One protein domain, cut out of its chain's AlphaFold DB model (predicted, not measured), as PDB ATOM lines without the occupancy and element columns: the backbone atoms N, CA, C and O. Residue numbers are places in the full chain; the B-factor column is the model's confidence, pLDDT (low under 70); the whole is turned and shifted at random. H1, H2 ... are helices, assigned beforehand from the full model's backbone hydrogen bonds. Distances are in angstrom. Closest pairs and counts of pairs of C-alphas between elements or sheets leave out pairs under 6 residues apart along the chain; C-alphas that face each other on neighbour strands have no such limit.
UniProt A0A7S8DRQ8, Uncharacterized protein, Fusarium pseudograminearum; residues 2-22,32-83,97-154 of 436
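AT A GLANCE: This is residues 2 to 22, 32 to 83 and 97 to 154 of the 436 residues of an uncharacterized protein of Fusarium pseudograminearum (UniProt A0A7S8DRQ8). H3 forms the core of a rounded cluster of helices, with H1 and H2 on one side and the hairpin of H6 and H7 packed through H6 on the opposite side. Short H4 and H5 fill the space between H3 and H7. The printed part has 131 residues, with seven named helices, H1 to H7 in chain order, and no named strand: all helix. It is compact, with a radius of gyration of the C-alphas of 14.2 A, and spans 40 by 38 by 31 A.

IN THESE COORDINATES: H1, residues 5 to 16, begins at C-alpha 5 (-40.623, -31.652, 56.251) and is 17.1 A long. H2, residues 33 to 48, measures 22.5 A, and H3, residues 57 to 69, 20.9 A. H4 is residues 73 to 78 and H5 residues 103 to 109. H6, residues 114 to 129, measures 23.0 A. H7, residues 135 to 152, measures 25.5 A and ends at C-alpha 152 (-14.417, -44.776, 52.131).

HOW THE PARTS SIT: H3 is the hub, touching four helices. Residues 11 to 15 alone of H1 touch it, the closest C-alphas being Ser 15 and Ser 62, 5.1 A. H6 touches it at a steep tilt of 40 degrees, closest at the C-alphas of Gly 60 and Val 120, 4.5 A. H6 and H7 form a helical hairpin at a shallow tilt of 15 degrees, closest at the C-alphas of Thr 128 and Ser 135, 5.6 A. H3 and H7 are apart. Every O i to N i+4 pair is within hydrogen-bond range in H2, H4, H5, H6 and H7, against 6 of 8 in H1 and 3 of 9 in H3, where 8 of 10 O i to N i+3 pairs are.

THE WHOLE: Residues 23 to 31 and 84 to 96 are not printed; the C-alpha gaps are 14.8 A and 12.3 A. Of the links printed whole, none is long. Mean pLDDT of the printed part is 71.7; residues 2 to 22 are among those under 70.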
ATOM      1  N   SER A   2     -41.022 -26.229  61.542       26.91
ATOM      2  CA  SER A   2     -39.745 -26.127  60.829       26.91
ATOM      3  C   SER A   2     -39.917 -26.612  59.391       26.91
ATOM      4  O   SER A   2     -40.472 -27.682  59.176       26.91
ATOM      5  N   SER A   3     -39.440 -25.847  58.410       28.92
ATOM      6  CA  SER A   3     -39.565 -26.092  56.962       28.92
ATOM      7  C   SER A   3     -38.772 -27.303  56.430       28.92
ATOM      8  O   SER A   3     -38.567 -27.432  55.223       28.92
ATOM      9  N   HIS A   4     -38.334 -28.203  57.313       33.88
ATOM     10  CA  HIS A   4     -37.549 -29.392  56.978       33.88
ATOM     11  C   HIS A   4     -38.394 -30.582  56.479       33.88
ATOM     12  O   HIS A   4     -37.847 -31.480  55.843       33.88
ATOM     13  N   ASP A   5     -39.720 -30.555  56.650       35.06
ATOM     14  CA  ASP A   5     -40.623 -31.652  56.251       35.06
ATOM     15  C   ASP A   5     -40.858 -31.752  54.726       35.06
ATOM     16  O   ASP A   5     -41.400 -32.734  54.219       35.06
ATOM     17  N   GLY A   6     -40.421 -30.753  53.952       33.59
ATOM     18  CA  GLY A   6     -40.776 -30.623  52.535       33.59
ATOM     19  C   GLY A   6     -40.061 -31.566  51.561       33.59
ATOM     20  O   GLY A   6     -40.527 -31.698  50.432       33.59
ATOM     21  N   LEU A   7     -38.941 -32.194  51.938       40.09
ATOM     22  CA  LEU A   7     -38.164 -33.082  51.049       40.09
ATOM     23  C   LEU A   7     -38.378 -34.570  51.355       40.09
ATOM     24  O   LEU A   7     -38.508 -35.350  50.416       40.09
ATOM     25  N   SER A   8     -38.498 -34.954  52.630       41.78
ATOM     26  CA  SER A   8     -38.726 -36.353  53.028       41.78
ATOM     27  C   SER A   8     -40.098 -36.868  52.564       41.78
ATOM     28  O   SER A   8     -40.179 -37.923  51.939       41.78
ATOM     29  N   HIS A   9     -41.162 -36.066  52.709       45.94
ATOM     30  CA  HIS A   9     -42.495 -36.425  52.203       45.94
ATOM     31  C   HIS A   9     -42.590 -36.442  50.668       45.94
ATOM     32  O   HIS A   9     -43.310 -37.265  50.106       45.94
ATOM     33  N   LYS A  10     -41.850 -35.569  49.964       50.91
ATOM     34  CA  LYS A  10     -41.788 -35.601  48.488       50.91
ATOM     35  C   LYS A  10     -41.076 -36.851  47.991       50.91
ATOM     36  O   LYS A  10     -41.480 -37.426  46.988       50.91
ATOM     37  N   PHE A  11     -40.041 -37.277  48.704       51.50
ATOM     38  CA  PHE A  11     -39.301 -38.488  48.398       51.50
ATOM     39  C   PHE A  11     -40.134 -39.751  48.647       51.50
ATOM     40  O   PHE A  11     -40.179 -40.620  47.782       51.50
ATOM     41  N   GLU A  12     -40.858 -39.818  49.768       52.34
ATOM     42  CA  GLU A  12     -41.813 -40.896  50.050       52.34
ATOM     43  C   GLU A  12     -42.893 -40.971  48.961       52.34
ATOM     44  O   GLU A  12     -43.131 -42.042  48.401       52.34
ATOM     45  N   ALA A  13     -43.456 -39.824  48.565       55.75
ATOM     46  CA  ALA A  13     -44.437 -39.741  47.486       55.75
ATOM     47  C   ALA A  13     -43.883 -40.229  46.136       55.75
ATOM     48  O   ALA A  13     -44.541 -41.028  45.481       55.75
ATOM     49  N   ILE A  14     -42.671 -39.815  45.742       55.97
ATOM     50  CA  ILE A  14     -42.031 -40.270  44.495       55.97
ATOM     51  C   ILE A  14     -41.659 -41.757  44.578       55.97
ATOM     52  O   ILE A  14     -41.782 -42.473  43.593       55.97
ATOM     53  N   SER A  15     -41.249 -42.254  45.747       51.41
ATOM     54  CA  SER A  15     -40.888 -43.664  45.934       51.41
ATOM     55  C   SER A  15     -42.075 -44.627  45.943       51.41
ATOM     56  O   SER A  15     -41.906 -45.803  45.629       51.41
ATOM     57  N   ASN A  16     -43.267 -44.119  46.272       54.44
ATOM     58  CA  ASN A  16     -44.532 -44.845  46.173       54.44
ATOM     59  C   ASN A  16     -45.082 -44.861  44.746       54.44
ATOM     60  O   ASN A  16     -45.970 -45.661  44.440       54.44
ATOM     61  N   LEU A  17     -44.546 -44.019  43.856       52.06
ATOM     62  CA  LEU A  17     -44.724 -44.227  42.432       52.06
ATOM     63  C   LEU A  17     -43.917 -45.489  42.118       52.06
ATOM     64  O   LEU A  17     -42.694 -45.472  41.963       52.06
ATOM     65  N   THR A  18     -44.605 -46.619  42.084       48.41
ATOM     66  CA  THR A  18     -44.018 -47.879  41.650       48.41
ATOM     67  C   THR A  18     -44.189 -47.912  40.134       48.41
ATOM     68  O   THR A  18     -45.331 -47.820  39.676       48.41
ATOM     69  N   PRO A  19     -43.116 -48.003  39.331       50.31
ATOM     70  CA  PRO A  19     -43.282 -48.295  37.918       50.31
ATOM     71  C   PRO A  19     -43.996 -49.639  37.825       50.31
ATOM     72  O   PRO A  19     -43.599 -50.606  38.485       50.31
ATOM     73  N   LEU A  20     -45.097 -49.674  37.076       44.94
ATOM     74  CA  LEU A  20     -45.850 -50.903  36.892       44.94
ATOM     75  C   LEU A  20     -44.919 -51.983  36.299       44.94
ATOM     76  O   LEU A  20     -44.063 -51.649  35.474       44.94
ATOM     77  N   PRO A  21     -45.048 -53.256  36.715       46.12
ATOM     78  CA  PRO A  21     -44.283 -54.351  36.126       46.12
ATOM     79  C   PRO A  21     -44.406 -54.337  34.599       46.12
ATOM     80  O   PRO A  21     -45.480 -54.057  34.070       46.12
ATOM     81  N   LYS A  22     -43.331 -54.678  33.879       45.78
ATOM     82  CA  LYS A  22     -43.412 -54.866  32.418       45.78
ATOM     83  C   LYS A  22     -44.387 -55.994  32.042       45.78
ATOM     84  O   LYS A  22     -44.949 -55.970  30.955       45.78
ATOM     85  N   PRO A  32     -49.787 -42.677  32.533       72.38
ATOM     86  CA  PRO A  32     -49.829 -41.586  31.563       72.38
ATOM     87  C   PRO A  32     -48.455 -40.925  31.369       72.38
ATOM     88  O   PRO A  32     -47.800 -40.584  32.356       72.38
ATOM     89  N   GLU A  33     -48.054 -40.674  30.117       68.69
ATOM     90  CA  GLU A  33     -46.784 -40.004  29.771       68.69
ATOM     91  C   GLU A  33     -46.521 -38.719  30.579       68.69
ATOM     92  O   GLU A  33     -45.428 -38.594  31.133       68.69
ATOM     93  N   PRO A  34     -47.505 -37.816  30.798       71.31
ATOM     94  CA  PRO A  34     -47.275 -36.608  31.593       71.31
ATOM     95  C   PRO A  34     -46.847 -36.887  33.039       71.31
ATOM     96  O   PRO A  34     -46.125 -36.092  33.639       71.31
ATOM     97  N   ILE A  35     -47.283 -38.012  33.615       68.81
ATOM     98  CA  ILE A  35     -46.923 -38.421  34.979       68.81
ATOM     99  C   ILE A  35     -45.500 -38.985  34.996       68.81
ATOM    100  O   ILE A  35     -44.739 -38.677  35.914       68.81
ATOM    101  N   ILE A  36     -45.128 -39.769  33.981       69.31
ATOM    102  CA  ILE A  36     -43.765 -40.296  33.824       69.31
ATOM    103  C   ILE A  36     -42.773 -39.143  33.640       69.31
ATOM    104  O   ILE A  36     -41.758 -39.091  34.337       69.31
ATOM    105  N   ASP A  37     -43.080 -38.184  32.770       70.88
ATOM    106  CA  ASP A  37     -42.222 -37.025  32.517       70.88
ATOM    107  C   ASP A  37     -42.106 -36.117  33.736       70.88
ATOM    108  O   ASP A  37     -41.008 -35.677  34.090       70.88
ATOM    109  N   TRP A  38     -43.216 -35.888  34.438       77.38
ATOM    110  CA  TRP A  38     -43.195 -35.179  35.711       77.38
ATOM    111  C   TRP A  38     -42.308 -35.896  36.741       77.38
ATOM    112  O   TRP A  38     -41.472 -35.252  37.383       77.38
ATOM    113  N   ALA A  39     -42.421 -37.223  36.868       73.56
ATOM    114  CA  ALA A  39     -41.607 -38.011  37.791       73.56
ATOM    115  C   ALA A  39     -40.112 -37.926  37.438       73.56
ATOM    116  O   ALA A  39     -39.296 -37.621  38.309       73.56
ATOM    117  N   ARG A  40     -39.751 -38.100  36.159       77.94
ATOM    118  CA  ARG A  40     -38.370 -37.964  35.658       77.94
ATOM    119  C   ARG A  40     -37.787 -36.584  35.971       77.94
ATOM    120  O   ARG A  40     -36.686 -36.491  36.514       77.94
ATOM    121  N   GLN A  41     -38.534 -35.511  35.703       73.94
ATOM    122  CA  GLN A  41     -38.100 -34.140  36.002       73.94
ATOM    123  C   GLN A  41     -37.877 -33.908  37.499       73.94
ATOM    124  O   GLN A  41     -36.922 -33.233  37.893       73.94
ATOM    125  N   MET A  42     -38.745 -34.460  38.350       72.50
ATOM    126  CA  MET A  42     -38.601 -34.350  39.801       72.50
ATOM    127  C   MET A  42     -37.397 -35.139  40.320       72.50
ATOM    128  O   MET A  42     -36.670 -34.633  41.176       72.50
ATOM    129  N   ILE A  43     -37.148 -36.333  39.776       75.31
ATOM    130  CA  ILE A  43     -35.977 -37.155  40.107       75.31
ATOM    131  C   ILE A  43     -34.681 -36.427  39.721       75.31
ATOM    132  O   ILE A  43     -33.768 -36.348  40.542       75.31
ATOM    133  N   HIS A  44     -34.609 -35.831  38.526       74.12
ATOM    134  CA  HIS A  44     -33.447 -35.036  38.109       74.12
ATOM    135  C   HIS A  44     -33.188 -33.854  39.045       74.12
ATOM    136  O   HIS A  44     -32.101 -33.748  39.608       74.12
ATOM    137  N   LYS A  45     -34.209 -33.027  39.311       71.50
ATOM    138  CA  LYS A  45     -34.087 -31.885  40.238       71.50
ATOM    139  C   LYS A  45     -33.619 -32.305  41.631       71.50
ATOM    140  O   LYS A  45     -32.889 -31.565  42.288       71.50
ATOM    141  N   PHE A  46     -34.055 -33.472  42.101       71.19
ATOM    142  CA  PHE A  46     -33.642 -34.015  43.390       71.19
ATOM    143  C   PHE A  46     -32.166 -34.418  43.404       71.19
ATOM    144  O   PHE A  46     -31.434 -34.039  44.323       71.19
ATOM    145  N   LEU A  47     -31.723 -35.164  42.391       69.62
ATOM    146  CA  LEU A  47     -30.327 -35.559  42.283       69.62
ATOM    147  C   LEU A  47     -29.434 -34.324  42.128       69.62
ATOM    148  O   LEU A  47     -28.444 -34.231  42.855       69.62
ATOM    149  N   ASP A  48     -29.827 -33.336  41.312       68.19
ATOM    150  CA  ASP A  48     -29.062 -32.094  41.083       68.19
ATOM    151  C   ASP A  48     -28.882 -31.289  42.374       68.19
ATOM    152  O   ASP A  48     -27.858 -30.639  42.587       68.19
ATOM    153  N   GLY A  49     -29.834 -31.422  43.300       64.94
ATOM    154  CA  GLY A  49     -29.745 -30.925  44.670       64.94
ATOM    155  C   GLY A  49     -28.778 -31.685  45.592       64.94
ATOM    156  O   GLY A  49     -28.730 -31.374  46.780       64.94
ATOM    157  N   ASN A  50     -27.990 -32.635  45.074       62.75
ATOM    158  CA  ASN A  50     -27.136 -33.601  45.785       62.75
ATOM    159  C   ASN A  50     -27.880 -34.726  46.533       62.75
ATOM    160  O   ASN A  50     -27.276 -35.406  47.367       62.75
ATOM    161  N   GLY A  51     -29.154 -34.971  46.217       65.44
ATOM    162  CA  GLY A  51     -29.958 -35.996  46.881       65.44
ATOM    163  C   GLY A  51     -30.365 -35.619  48.318       65.44
ATOM    164  O   GLY A  51     -30.440 -34.433  48.656       65.44
ATOM    165  N   PRO A  52     -30.674 -36.602  49.185       66.56
ATOM    166  CA  PRO A  52     -31.157 -36.321  50.533       66.56
ATOM    167  C   PRO A  52     -30.016 -35.775  51.400       66.56
ATOM    168  O   PRO A  52     -28.922 -36.332  51.409       66.56
ATOM    169  N   ARG A  53     -30.254 -34.683  52.141       66.50
ATOM    170  CA  ARG A  53     -29.236 -34.102  53.042       66.50
ATOM    171  C   ARG A  53     -28.902 -35.036  54.207       66.50
ATOM    172  O   ARG A  53     -27.732 -35.184  54.534       66.50
ATOM    173  N   ASP A  54     -29.923 -35.691  54.751       70.44
ATOM    174  CA  ASP A  54     -29.827 -36.678  55.824       70.44
ATOM    175  C   ASP A  54     -30.352 -38.017  55.294       70.44
ATOM    176  O   ASP A  54     -31.538 -38.323  55.399       70.44
ATOM    177  N   ALA A  55     -29.490 -38.780  54.615       76.25
ATOM    178  CA  ALA A  55     -29.896 -40.031  53.983       76.25
ATOM    179  C   ALA A  55     -30.169 -41.128  55.024       76.25
ATOM    180  O   ALA A  55     -29.345 -41.414  55.893       76.25
ATOM    181  N   THR A  56     -31.313 -41.790  54.891       77.81
ATOM    182  CA  THR A  56     -31.772 -42.862  55.774       77.81
ATOM    183  C   THR A  56     -31.798 -44.208  55.054       77.81
ATOM    184  O   THR A  56     -31.667 -44.313  53.829       77.81
ATOM    185  N   ILE A  57     -32.042 -45.278  55.811       76.06
ATOM    186  CA  ILE A  57     -32.244 -46.612  55.238       76.06
ATOM    187  C   ILE A  57     -33.419 -46.666  54.247       76.06
ATOM    188  O   ILE A  57     -33.360 -47.431  53.289       76.06
ATOM    189  N   LYS A  58     -34.477 -45.865  54.440       75.12
ATOM    190  CA  LYS A  58     -35.626 -45.837  53.520       75.12
ATOM    191  C   LYS A  58     -35.219 -45.262  52.168       75.12
ATOM    192  O   LYS A  58     -35.593 -45.807  51.130       75.12
ATOM    193  N   ASP A  59     -34.364 -44.242  52.192       76.00
ATOM    194  CA  ASP A  59     -33.894 -43.576  50.982       76.00
ATOM    195  C   ASP A  59     -33.094 -44.513  50.074       76.00
ATOM    196  O   ASP A  59     -33.163 -44.410  48.850       76.00
ATOM    197  N   GLY A  60     -32.404 -45.503  50.647       73.06
ATOM    198  CA  GLY A  60     -31.565 -46.414  49.872       73.06
ATOM    199  C   GLY A  60     -32.329 -47.292  48.874       73.06
ATOM    200  O   GLY A  60     -31.864 -47.471  47.751       73.06
ATOM    201  N   SER A  61     -33.506 -47.816  49.237       76.00
ATOM    202  CA  SER A  61     -34.343 -48.590  48.295       76.00
ATOM    203  C   SER A  61     -34.951 -47.699  47.225       76.00
ATOM    204  O   SER A  61     -34.935 -48.019  46.038       76.00
ATOM    205  N   SER A  62     -35.488 -46.569  47.664       74.62
ATOM    206  CA  SER A  62     -36.231 -45.656  46.817       74.62
ATOM    207  C   SER A  62     -35.367 -45.072  45.698       74.62
ATOM    208  O   SER A  62     -35.833 -45.007  44.565       74.62
ATOM    209  N   VAL A  63     -34.092 -44.743  45.954       73.81
ATOM    210  CA  VAL A  63     -33.210 -44.221  44.891       73.81
ATOM    211  C   VAL A  63     -32.912 -45.270  43.810       73.81
ATOM    212  O   VAL A  63     -32.807 -44.916  42.638       73.81
ATOM    213  N   VAL A  64     -32.820 -46.559  44.150       77.00
ATOM    214  CA  VAL A  64     -32.643 -47.612  43.131       77.00
ATOM    215  C   VAL A  64     -33.931 -47.813  42.324       77.00
ATOM    216  O   VAL A  64     -33.871 -47.947  41.106       77.00
ATOM    217  N   ASN A  65     -35.100 -47.754  42.971       77.50
ATOM    218  CA  ASN A  65     -36.391 -47.835  42.279       77.50
ATOM    219  C   ASN A  65     -36.624 -46.660  41.316       77.50
ATOM    220  O   ASN A  65     -37.223 -46.852  40.262       77.50
ATOM    221  N   MET A  66     -36.119 -45.463  41.634       77.44
ATOM    222  CA  MET A  66     -36.220 -44.292  40.751       77.44
ATOM    223  C   MET A  66     -35.578 -44.523  39.379       77.44
ATOM    224  O   MET A  66     -36.054 -43.968  38.393       77.44
ATOM    225  N   ALA A  67     -34.549 -45.370  39.281       74.62
ATOM    226  CA  ALA A  67     -33.914 -45.686  38.002       74.62
ATOM    227  C   ALA A  67     -34.866 -46.370  37.011       74.62
ATOM    228  O   ALA A  67     -34.688 -46.243  35.804       74.62
ATOM    229  N   MET A  68     -35.909 -47.040  37.505       77.75
ATOM    230  CA  MET A  68     -36.889 -47.737  36.669       77.75
ATOM    231  C   MET A  68     -37.814 -46.787  35.890       77.75
ATOM    232  O   MET A  68     -38.562 -47.238  35.030       77.75
ATOM    233  N   TYR A  69     -37.782 -45.480  36.176       73.44
ATOM    234  CA  TYR A  69     -38.512 -44.475  35.400       73.44
ATOM    235  C   TYR A  69     -37.833 -44.125  34.075       73.44
ATOM    236  O   TYR A  69     -38.456 -43.487  33.226       73.44
ATOM    237  N   PHE A  70     -36.571 -44.505  33.888       75.69
ATOM    238  CA  PHE A  70     -35.760 -44.120  32.738       75.69
ATOM    239  C   PHE A  70     -35.697 -45.239  31.699       75.69
ATOM    240  O   PHE A  70     -35.801 -46.415  32.037       75.69
ATOM    241  N   GLU A  71     -35.528 -44.861  30.430       72.19
ATOM    242  CA  GLU A  71     -35.398 -45.818  29.319       72.19
ATOM    243  C   GLU A  71     -34.161 -46.709  29.478       72.19
ATOM    244  O   GLU A  71     -34.245 -47.915  29.253       72.19
ATOM    245  N   ASP A  72     -33.053 -46.129  29.952       75.31
ATOM    246  CA  ASP A  72     -31.856 -46.856  30.371       75.31
ATOM    247  C   ASP A  72     -31.578 -46.627  31.871       75.31
ATOM    248  O   ASP A  72     -30.941 -45.639  32.268       75.31
ATOM    249  N   PRO A  73     -32.049 -47.546  32.733       79.12
ATOM    250  CA  PRO A  73     -31.801 -47.480  34.166       79.12
ATOM    251  C   PRO A  73     -30.316 -47.572  34.537       79.12
ATOM    252  O   PRO A  73     -29.891 -46.937  35.498       79.12
ATOM    253  N   ILE A  74     -29.507 -48.347  33.808       77.44
ATOM    254  CA  ILE A  74     -28.080 -48.526  34.116       77.44
ATOM    255  C   ILE A  74     -27.325 -47.240  33.818       77.44
ATOM    256  O   ILE A  74     -26.536 -46.786  34.653       77.44
ATOM    257  N   LEU A  75     -27.589 -46.621  32.670       76.50
ATOM    258  CA  LEU A  75     -27.017 -45.329  32.314       76.50
ATOM    259  C   LEU A  75     -27.386 -44.275  33.363       76.50
ATOM    260  O   LEU A  75     -26.515 -43.569  33.878       76.50
ATOM    261  N   PHE A  76     -28.654 -44.219  33.777       75.81
ATOM    262  CA  PHE A  76     -29.101 -43.337  34.859       75.81
ATOM    263  C   PHE A  76     -28.371 -43.592  36.193       75.81
ATOM    264  O   PHE A  76     -28.038 -42.653  36.917       75.81
ATOM    265  N   LEU A  77     -28.079 -44.844  36.538       74.38
ATOM    266  CA  LEU A  77     -27.365 -45.166  37.775       74.38
ATOM    267  C   LEU A  77     -25.869 -44.802  37.701       74.38
ATOM    268  O   LEU A  77     -25.290 -44.385  38.711       74.38
ATOM    269  N   THR A  78     -25.248 -44.961  36.528       69.50
ATOM    270  CA  THR A  78     -23.787 -44.941  36.327       69.50
ATOM    271  C   THR A  78     -23.195 -43.576  35.988       69.50
ATOM    272  O   THR A  78     -22.144 -43.238  36.533       69.50
ATOM    273  N   GLU A  79     -23.798 -42.813  35.073       63.97
ATOM    274  CA  GLU A  79     -23.068 -41.778  34.325       63.97
ATOM    275  C   GLU A  79     -22.527 -40.646  35.221       63.97
ATOM    276  O   GLU A  79     -23.228 -39.738  35.666       63.97
ATOM    277  N   SER A  80     -21.220 -40.724  35.459       41.75
ATOM    278  CA  SER A  80     -20.305 -39.594  35.581       41.75
ATOM    279  C   SER A  80     -19.562 -39.557  34.245       41.75
ATOM    280  O   SER A  80     -18.896 -40.532  33.907       41.75
ATOM    281  N   TYR A  81     -19.739 -38.507  33.443       36.69
ATOM    282  CA  TYR A  81     -19.219 -38.467  32.071       36.69
ATOM    283  C   TYR A  81     -17.683 -38.600  32.052       36.69
ATOM    284  O   TYR A  81     -16.983 -37.795  32.663       36.69
ATOM    285  N   VAL A  82     -17.160 -39.590  31.322       32.88
ATOM    286  CA  VAL A  82     -15.802 -39.561  30.759       32.88
ATOM    287  C   VAL A  82     -15.990 -39.215  29.283       32.88
ATOM    288  O   VAL A  82     -16.670 -39.969  28.588       32.88
ATOM    289  N   PRO A  83     -15.461 -38.086  28.781       32.09
ATOM    290  CA  PRO A  83     -15.672 -37.710  27.396       32.09
ATOM    291  C   PRO A  83     -14.858 -38.651  26.507       32.09
ATOM    292  O   PRO A  83     -13.635 -38.548  26.434       32.09
ATOM    293  N   THR A  97     -25.640 -30.035  29.240       34.22
ATOM    294  CA  THR A  97     -24.525 -29.562  30.063       34.22
ATOM    295  C   THR A  97     -24.968 -29.503  31.518       34.22
ATOM    296  O   THR A  97     -25.831 -28.719  31.896       34.22
ATOM    297  N   LYS A  98     -24.315 -30.359  32.321       38.75
ATOM    298  CA  LYS A  98     -24.371 -30.470  33.788       38.75
ATOM    299  C   LYS A  98     -25.339 -31.505  34.394       38.75
ATOM    300  O   LYS A  98     -26.046 -31.213  35.344       38.75
ATOM    301  N   LEU A  99     -25.265 -32.761  33.940       38.88
ATOM    302  CA  LEU A  99     -25.710 -33.937  34.717       38.88
ATOM    303  C   LEU A  99     -24.608 -34.378  35.707       38.88
ATOM    304  O   LEU A  99     -24.081 -35.482  35.624       38.88
ATOM    305  N   GLU A 100     -24.216 -33.500  36.636       37.50
ATOM    306  CA  GLU A 100     -23.217 -33.825  37.680       37.50
ATOM    307  C   GLU A 100     -23.806 -34.652  38.840       37.50
ATOM    308  O   GLU A 100     -23.118 -34.953  39.822       37.50
ATOM    309  N   SER A 101     -25.075 -35.053  38.745       47.91
ATOM    310  CA  SER A 101     -25.781 -35.718  39.825       47.91
ATOM    311  C   SER A 101     -26.482 -37.013  39.386       47.91
ATOM    312  O   SER A 101     -27.552 -37.049  38.786       47.91
ATOM    313  N   ARG A 102     -25.851 -38.144  39.699       69.31
ATOM    314  CA  ARG A 102     -26.437 -39.483  39.523       69.31
ATOM    315  C   ARG A 102     -26.315 -40.294  40.803       69.31
ATOM    316  O   ARG A 102     -25.702 -39.829  41.773       69.31
ATOM    317  N   LEU A 103     -26.888 -41.500  40.827       72.81
ATOM    318  CA  LEU A 103     -26.879 -42.324  42.038       72.81
ATOM    319  C   LEU A 103     -25.454 -42.577  42.541       72.81
ATOM    320  O   LEU A 103     -25.224 -42.442  43.738       72.81
ATOM    321  N   VAL A 104     -24.492 -42.908  41.673       81.00
ATOM    322  CA  VAL A 104     -23.102 -43.153  42.103       81.00
ATOM    323  C   VAL A 104     -22.485 -41.927  42.804       81.00
ATOM    324  O   VAL A 104     -21.976 -42.093  43.915       81.00
ATOM    325  N   PRO A 105     -22.542 -40.699  42.248       81.62
ATOM    326  CA  PRO A 105     -22.150 -39.484  42.967       81.62
ATOM    327  C   PRO A 105     -22.847 -39.288  44.321       81.62
ATOM    328  O   PRO A 105     -22.169 -39.004  45.310       81.62
ATOM    329  N   VAL A 106     -24.172 -39.468  44.397       78.88
ATOM    330  CA  VAL A 106     -24.927 -39.339  45.660       78.88
ATOM    331  C   VAL A 106     -24.460 -40.393  46.666       78.88
ATOM    332  O   VAL A 106     -24.096 -40.067  47.792       78.88
ATOM    333  N   PHE A 107     -24.354 -41.648  46.242       84.81
ATOM    334  CA  PHE A 107     -23.847 -42.758  47.043       84.81
ATOM    335  C   PHE A 107     -22.439 -42.506  47.595       84.81
ATOM    336  O   PHE A 107     -22.164 -42.821  48.753       84.81
ATOM    337  N   LYS A 108     -21.545 -41.938  46.776       85.94
ATOM    338  CA  LYS A 108     -20.172 -41.603  47.175       85.94
ATOM    339  C   LYS A 108     -20.122 -40.467  48.198       85.94
ATOM    340  O   LYS A 108     -19.275 -40.512  49.084       85.94
ATOM    341  N   LYS A 109     -21.017 -39.476  48.098       85.12
ATOM    342  CA  LYS A 109     -21.094 -38.337  49.033       85.12
ATOM    343  C   LYS A 109     -21.670 -38.726  50.402       85.12
ATOM    344  O   LYS A 109     -21.266 -38.150  51.407       85.12
ATOM    345  N   GLN A 110     -22.556 -39.721  50.467       84.19
ATOM    346  CA  GLN A 110     -23.280 -40.124  51.687       84.19
ATOM    347  C   GLN A 110     -22.466 -41.010  52.656       84.19
ATOM    348  O   GLN A 110     -22.961 -42.010  53.171       84.19
ATOM    349  N   ILE A 111     -21.204 -40.659  52.930       85.56
ATOM    350  CA  ILE A 111     -20.299 -41.444  53.800       85.56
ATOM    351  C   ILE A 111     -20.813 -41.511  55.250       85.56
ATOM    352  O   ILE A 111     -20.636 -42.522  55.927       85.56
ATOM    353  N   SER A 112     -21.484 -40.454  55.718       85.19
ATOM    354  CA  SER A 112     -22.077 -40.370  57.059       85.19
ATOM    355  C   SER A 112     -23.345 -41.212  57.236       85.19
ATOM    356  O   SER A 112     -23.794 -41.380  58.367       85.19
ATOM    357  N   ALA A 113     -23.907 -41.761  56.155       87.19
ATOM    358  CA  ALA A 113     -25.127 -42.562  56.169       87.19
ATOM    359  C   ALA A 113     -24.851 -44.005  55.700       87.19
ATOM    360  O   ALA A 113     -25.222 -44.395  54.587       87.19
ATOM    361  N   PRO A 114     -24.193 -44.843  56.525       91.38
ATOM    362  CA  PRO A 114     -23.880 -46.213  56.137       91.38
ATOM    363  C   PRO A 114     -25.145 -47.030  55.845       91.38
ATOM    364  O   PRO A 114     -25.165 -47.762  54.857       91.38
ATOM    365  N   SER A 115     -26.221 -46.874  56.627       90.25
ATOM    366  CA  SER A 115     -27.498 -47.570  56.395       90.25
ATOM    367  C   SER A 115     -28.057 -47.356  54.988       90.25
ATOM    368  O   SER A 115     -28.449 -48.325  54.332       90.25
ATOM    369  N   PHE A 116     -28.008 -46.117  54.491       89.69
ATOM    370  CA  PHE A 116     -28.370 -45.765  53.123       89.69
ATOM    371  C   PHE A 116     -27.512 -46.534  52.113       89.69
ATOM    372  O   PHE A 116     -28.044 -47.246  51.262       89.69
ATOM    373  N   ARG A 117     -26.179 -46.464  52.234       92.19
ATOM    374  CA  ARG A 117     -25.251 -47.096  51.279       92.19
ATOM    375  C   ARG A 117     -25.401 -48.620  51.242       92.19
ATOM    376  O   ARG A 117     -25.500 -49.207  50.164       92.19
ATOM    377  N   PHE A 118     -25.483 -49.269  52.402       93.62
ATOM    378  CA  PHE A 118     -25.728 -50.712  52.476       93.62
ATOM    379  C   PHE A 118     -27.080 -51.092  51.867       93.62
ATOM    380  O   PHE A 118     -27.177 -52.111  51.179       93.62
ATOM    381  N   LYS A 119     -28.119 -50.274  52.078       90.06
ATOM    382  CA  LYS A 119     -29.436 -50.530  51.498       90.06
ATOM    383  C   LYS A 119     -29.433 -50.388  49.979       90.06
ATOM    384  O   LYS A 119     -29.994 -51.259  49.325       90.06
ATOM    385  N   VAL A 120     -28.774 -49.366  49.427       89.06
ATOM    386  CA  VAL A 120     -28.616 -49.193  47.972       89.06
ATOM    387  C   VAL A 120     -27.987 -50.440  47.349       89.06
ATOM    388  O   VAL A 120     -28.544 -51.003  46.411       89.06
ATOM    389  N   LEU A 121     -26.870 -50.923  47.906       93.75
ATOM    390  CA  LEU A 121     -26.189 -52.124  47.408       93.75
ATOM    391  C   LEU A 121     -27.058 -53.380  47.529       93.75
ATOM    392  O   LEU A 121     -27.160 -54.151  46.580       93.75
ATOM    393  N   SER A 122     -27.709 -53.575  48.677       91.19
ATOM    394  CA  SER A 122     -28.607 -54.714  48.882       91.19
ATOM    395  C   SER A 122     -29.784 -54.691  47.911       91.19
ATOM    396  O   SER A 122     -30.173 -55.742  47.414       91.19
ATOM    397  N   HIS A 123     -30.367 -53.519  47.661       87.69
ATOM    398  CA  HIS A 123     -31.512 -53.379  46.769       87.69
ATOM    399  C   HIS A 123     -31.103 -53.560  45.306       87.69
ATOM    400  O   HIS A 123     -31.835 -54.204  44.568       87.69
ATOM    401  N   LEU A 124     -29.909 -53.093  44.915       88.38
ATOM    402  CA  LEU A 124     -29.337 -53.324  43.584       88.38
ATOM    403  C   LEU A 124     -29.190 -54.823  43.269       88.38
ATOM    404  O   LEU A 124     -29.517 -55.256  42.166       88.38
ATOM    405  N   VAL A 125     -28.755 -55.627  44.246       88.44
ATOM    406  CA  VAL A 125     -28.697 -57.093  44.104       88.44
ATOM    407  C   VAL A 125     -30.096 -57.686  43.921       88.44
ATOM    408  O   VAL A 125     -30.287 -58.515  43.037       88.44
ATOM    409  N   VAL A 126     -31.085 -57.242  44.705       87.50
ATOM    410  CA  VAL A 126     -32.471 -57.738  44.604       87.50
ATOM    411  C   VAL A 126     -33.063 -57.462  43.223       87.50
ATOM    412  O   VAL A 126     -33.515 -58.397  42.573       87.50
ATOM    413  N   VAL A 127     -32.995 -56.222  42.728       82.44
ATOM    414  CA  VAL A 127     -33.556 -55.882  41.405       82.44
ATOM    415  C   VAL A 127     -32.824 -56.572  40.251       82.44
ATOM    416  O   VAL A 127     -33.407 -56.777  39.193       82.44
ATOM    417  N   THR A 128     -31.560 -56.949  40.456       85.12
ATOM    418  CA  THR A 128     -30.797 -57.749  39.490       85.12
ATOM    419  C   THR A 128     -31.288 -59.195  39.454       85.12
ATOM    420  O   THR A 128     -31.460 -59.754  38.378       85.12
ATOM    421  N   ILE A 129     -31.530 -59.800  40.623       85.19
ATOM    422  CA  ILE A 129     -32.063 -61.168  40.733       85.19
ATOM    423  C   ILE A 129     -33.491 -61.245  40.184       85.19
ATOM    424  O   ILE A 129     -33.852 -62.238  39.568       85.19
ATOM    425  N   GLU A 130     -34.291 -60.197  40.380       86.25
ATOM    426  CA  GLU A 130     -35.644 -60.075  39.822       86.25
ATOM    427  C   GLU A 130     -35.662 -59.762  38.311       86.25
ATOM    428  O   GLU A 130     -36.721 -59.446  37.780       86.25
ATOM    429  N   GLU A 131     -34.509 -59.782  37.628       82.56
ATOM    430  CA  GLU A 131     -34.357 -59.510  36.186       82.56
ATOM    431  C   GLU A 131     -34.895 -58.138  35.727       82.56
ATOM    432  O   GLU A 131     -35.082 -57.876  34.540       82.56
ATOM    433  N   LYS A 132     -35.081 -57.197  36.664       79.62
ATOM    434  CA  LYS A 132     -35.507 -55.819  36.365       79.62
ATOM    435  C   LYS A 132     -34.384 -54.978  35.763       79.62
ATOM    436  O   LYS A 132     -34.654 -53.961  35.125       79.62
ATOM    437  N   LEU A 133     -33.133 -55.383  35.987       78.56
ATOM    438  CA  LEU A 133     -31.935 -54.762  35.431       78.56
ATOM    439  C   LEU A 133     -31.075 -55.789  34.682       78.56
ATOM    440  O   LEU A 133     -30.997 -56.938  35.120       78.56
ATOM    441  N   PRO A 134     -30.361 -55.370  33.618       78.56
ATOM    442  CA  PRO A 134     -29.356 -56.198  32.962       78.56
ATOM    443  C   PRO A 134     -28.295 -56.687  33.956       78.56
ATOM    444  O   PRO A 134     -27.630 -55.886  34.614       78.56
ATOM    445  N   SER A 135     -28.155 -58.011  34.067       81.94
ATOM    446  CA  SER A 135     -27.367 -58.650  35.126       81.94
ATOM    447  C   SER A 135     -25.873 -58.327  35.062       81.94
ATOM    448  O   SER A 135     -25.244 -58.080  36.086       81.94
ATOM    449  N   ASN A 136     -25.261 -58.264  33.878       82.69
ATOM    450  CA  ASN A 136     -23.820 -58.014  33.794       82.69
ATOM    451  C   ASN A 136     -23.470 -56.574  34.221       82.69
ATOM    452  O   ASN A 136     -22.569 -56.335  35.030       82.69
ATOM    453  N   GLU A 137     -24.224 -55.611  33.709       81.69
ATOM    454  CA  GLU A 137     -24.060 -54.185  33.950       81.69
ATOM    455  C   GLU A 137     -24.376 -53.818  35.401       81.69
ATOM    456  O   GLU A 137     -23.603 -53.099  36.041       81.69
ATOM    457  N   SER A 138     -25.473 -54.343  35.955       81.88
ATOM    458  CA  SER A 138     -25.854 -54.085  37.344       81.88
ATOM    459  C   SER A 138     -24.842 -54.668  38.331       81.88
ATOM    460  O   SER A 138     -24.528 -54.034  39.341       81.88
ATOM    461  N   MET A 139     -24.249 -55.824  38.021       85.19
ATOM    462  CA  MET A 139     -23.212 -56.431  38.854       85.19
ATOM    463  C   MET A 139     -21.869 -55.700  38.738       85.19
ATOM    464  O   MET A 139     -21.159 -55.563  39.736       85.19
ATOM    465  N   ASN A 140     -21.527 -55.146  37.570       85.50
ATOM    466  CA  ASN A 140     -20.378 -54.242  37.427       85.50
ATOM    467  C   ASN A 140     -20.567 -52.936  38.210       85.50
ATOM    468  O   ASN A 140     -19.641 -52.468  38.887       85.50
ATOM    469  N   LEU A 141     -21.780 -52.382  38.189       86.69
ATOM    470  CA  LEU A 141     -22.146 -51.235  39.011       86.69
ATOM    471  C   LEU A 141     -22.040 -51.574  40.507       86.69
ATOM    472  O   LEU A 141     -21.412 -50.824  41.257       86.69
ATOM    473  N   TYR A 142     -22.565 -52.729  40.930       89.94
ATOM    474  CA  TYR A 142     -22.437 -53.216  42.303       89.94
ATOM    475  C   TYR A 142     -20.969 -53.303  42.727       89.94
ATOM    476  O   TYR A 142     -20.615 -52.745  43.763       89.94
ATOM    477  N   ARG A 143     -20.093 -53.927  41.922       89.88
ATOM    478  CA  ARG A 143     -18.646 -54.022  42.207       89.88
ATOM    479  C   ARG A 143     -18.016 -52.646  42.414       89.88
ATOM    480  O   ARG A 143     -17.292 -52.436  43.385       89.88
ATOM    481  N   THR A 144     -18.330 -51.698  41.534       89.12
ATOM    482  CA  THR A 144     -17.807 -50.324  41.589       89.12
ATOM    483  C   THR A 144     -18.254 -49.593  42.858       89.12
ATOM    484  O   THR A 144     -17.444 -48.974  43.554       89.12
ATOM    485  N   MET A 145     -19.541 -49.679  43.196       90.50
ATOM    486  CA  MET A 145     -20.097 -49.037  44.387       90.50
ATOM    487  C   MET A 145     -19.622 -49.720  45.675       90.50
ATOM    488  O   MET A 145     -19.295 -49.038  46.644       90.50
ATOM    489  N   ALA A 146     -19.523 -51.049  45.679       93.38
ATOM    490  CA  ALA A 146     -19.015 -51.828  46.801       93.38
ATOM    491  C   ALA A 146     -17.549 -51.500  47.097       93.38
ATOM    492  O   ALA A 146     -17.226 -51.239  48.253       93.38
ATOM    493  N   ARG A 147     -16.688 -51.407  46.072       92.19
ATOM    494  CA  ARG A 147     -15.303 -50.935  46.232       92.19
ATOM    495  C   ARG A 147     -15.261 -49.557  46.879       92.19
ATOM    496  O   ARG A 147     -14.612 -49.370  47.900       92.19
ATOM    497  N   SER A 148     -16.037 -48.610  46.350       91.75
ATOM    498  CA  SER A 148     -16.102 -47.259  46.912       91.75
ATOM    499  C   SER A 148     -16.620 -47.234  48.359       91.75
ATOM    500  O   SER A 148     -16.198 -46.385  49.145       91.75
ATOM    501  N   LEU A 149     -17.521 -48.148  48.740       94.81
ATOM    502  CA  LEU A 149     -17.934 -48.340  50.132       94.81
ATOM    503  C   LEU A 149     -16.788 -48.855  50.985       94.81
ATOM    504  O   LEU A 149     -16.494 -48.249  52.011       94.81
ATOM    505  N   ILE A 150     -16.127 -49.925  50.556       94.81
ATOM    506  CA  ILE A 150     -15.016 -50.525  51.291       94.81
ATOM    507  C   ILE A 150     -13.893 -49.509  51.476       94.81
ATOM    508  O   ILE A 150     -13.382 -49.388  52.581       94.81
ATOM    509  N   GLU A 151     -13.547 -48.723  50.459       93.31
ATOM    510  CA  GLU A 151     -12.497 -47.705  50.534       93.31
ATOM    511  C   GLU A 151     -12.857 -46.567  51.499       93.31
ATOM    512  O   GLU A 151     -12.059 -46.242  52.382       93.31
ATOM    513  N   SER A 152     -14.067 -46.002  51.398       93.25
ATOM    514  CA  SER A 152     -14.417 -44.776  52.131       93.25
ATOM    515  C   SER A 152     -15.076 -44.991  53.494       93.25
ATOM    516  O   SER A 152     -15.002 -44.108  54.344       93.25
ATOM    517  N   GLN A 153     -15.715 -46.138  53.742       95.06
ATOM    518  CA  GLN A 153     -16.442 -46.373  54.990       95.06
ATOM    519  C   GLN A 153     -15.485 -46.632  56.154       95.06
ATOM    520  O   GLN A 153     -14.652 -47.534  56.085       95.06
ATOM    521  N   ASP A 154     -15.627 -45.899  57.256       93.69
ATOM    522  CA  ASP A 154     -14.998 -46.275  58.521       93.69
ATOM    523  C   ASP A 154     -15.928 -47.225  59.291       93.69
ATOM    524  O   ASP A 154     -17.031 -46.839  59.690       93.69
TER     525      ASP A 154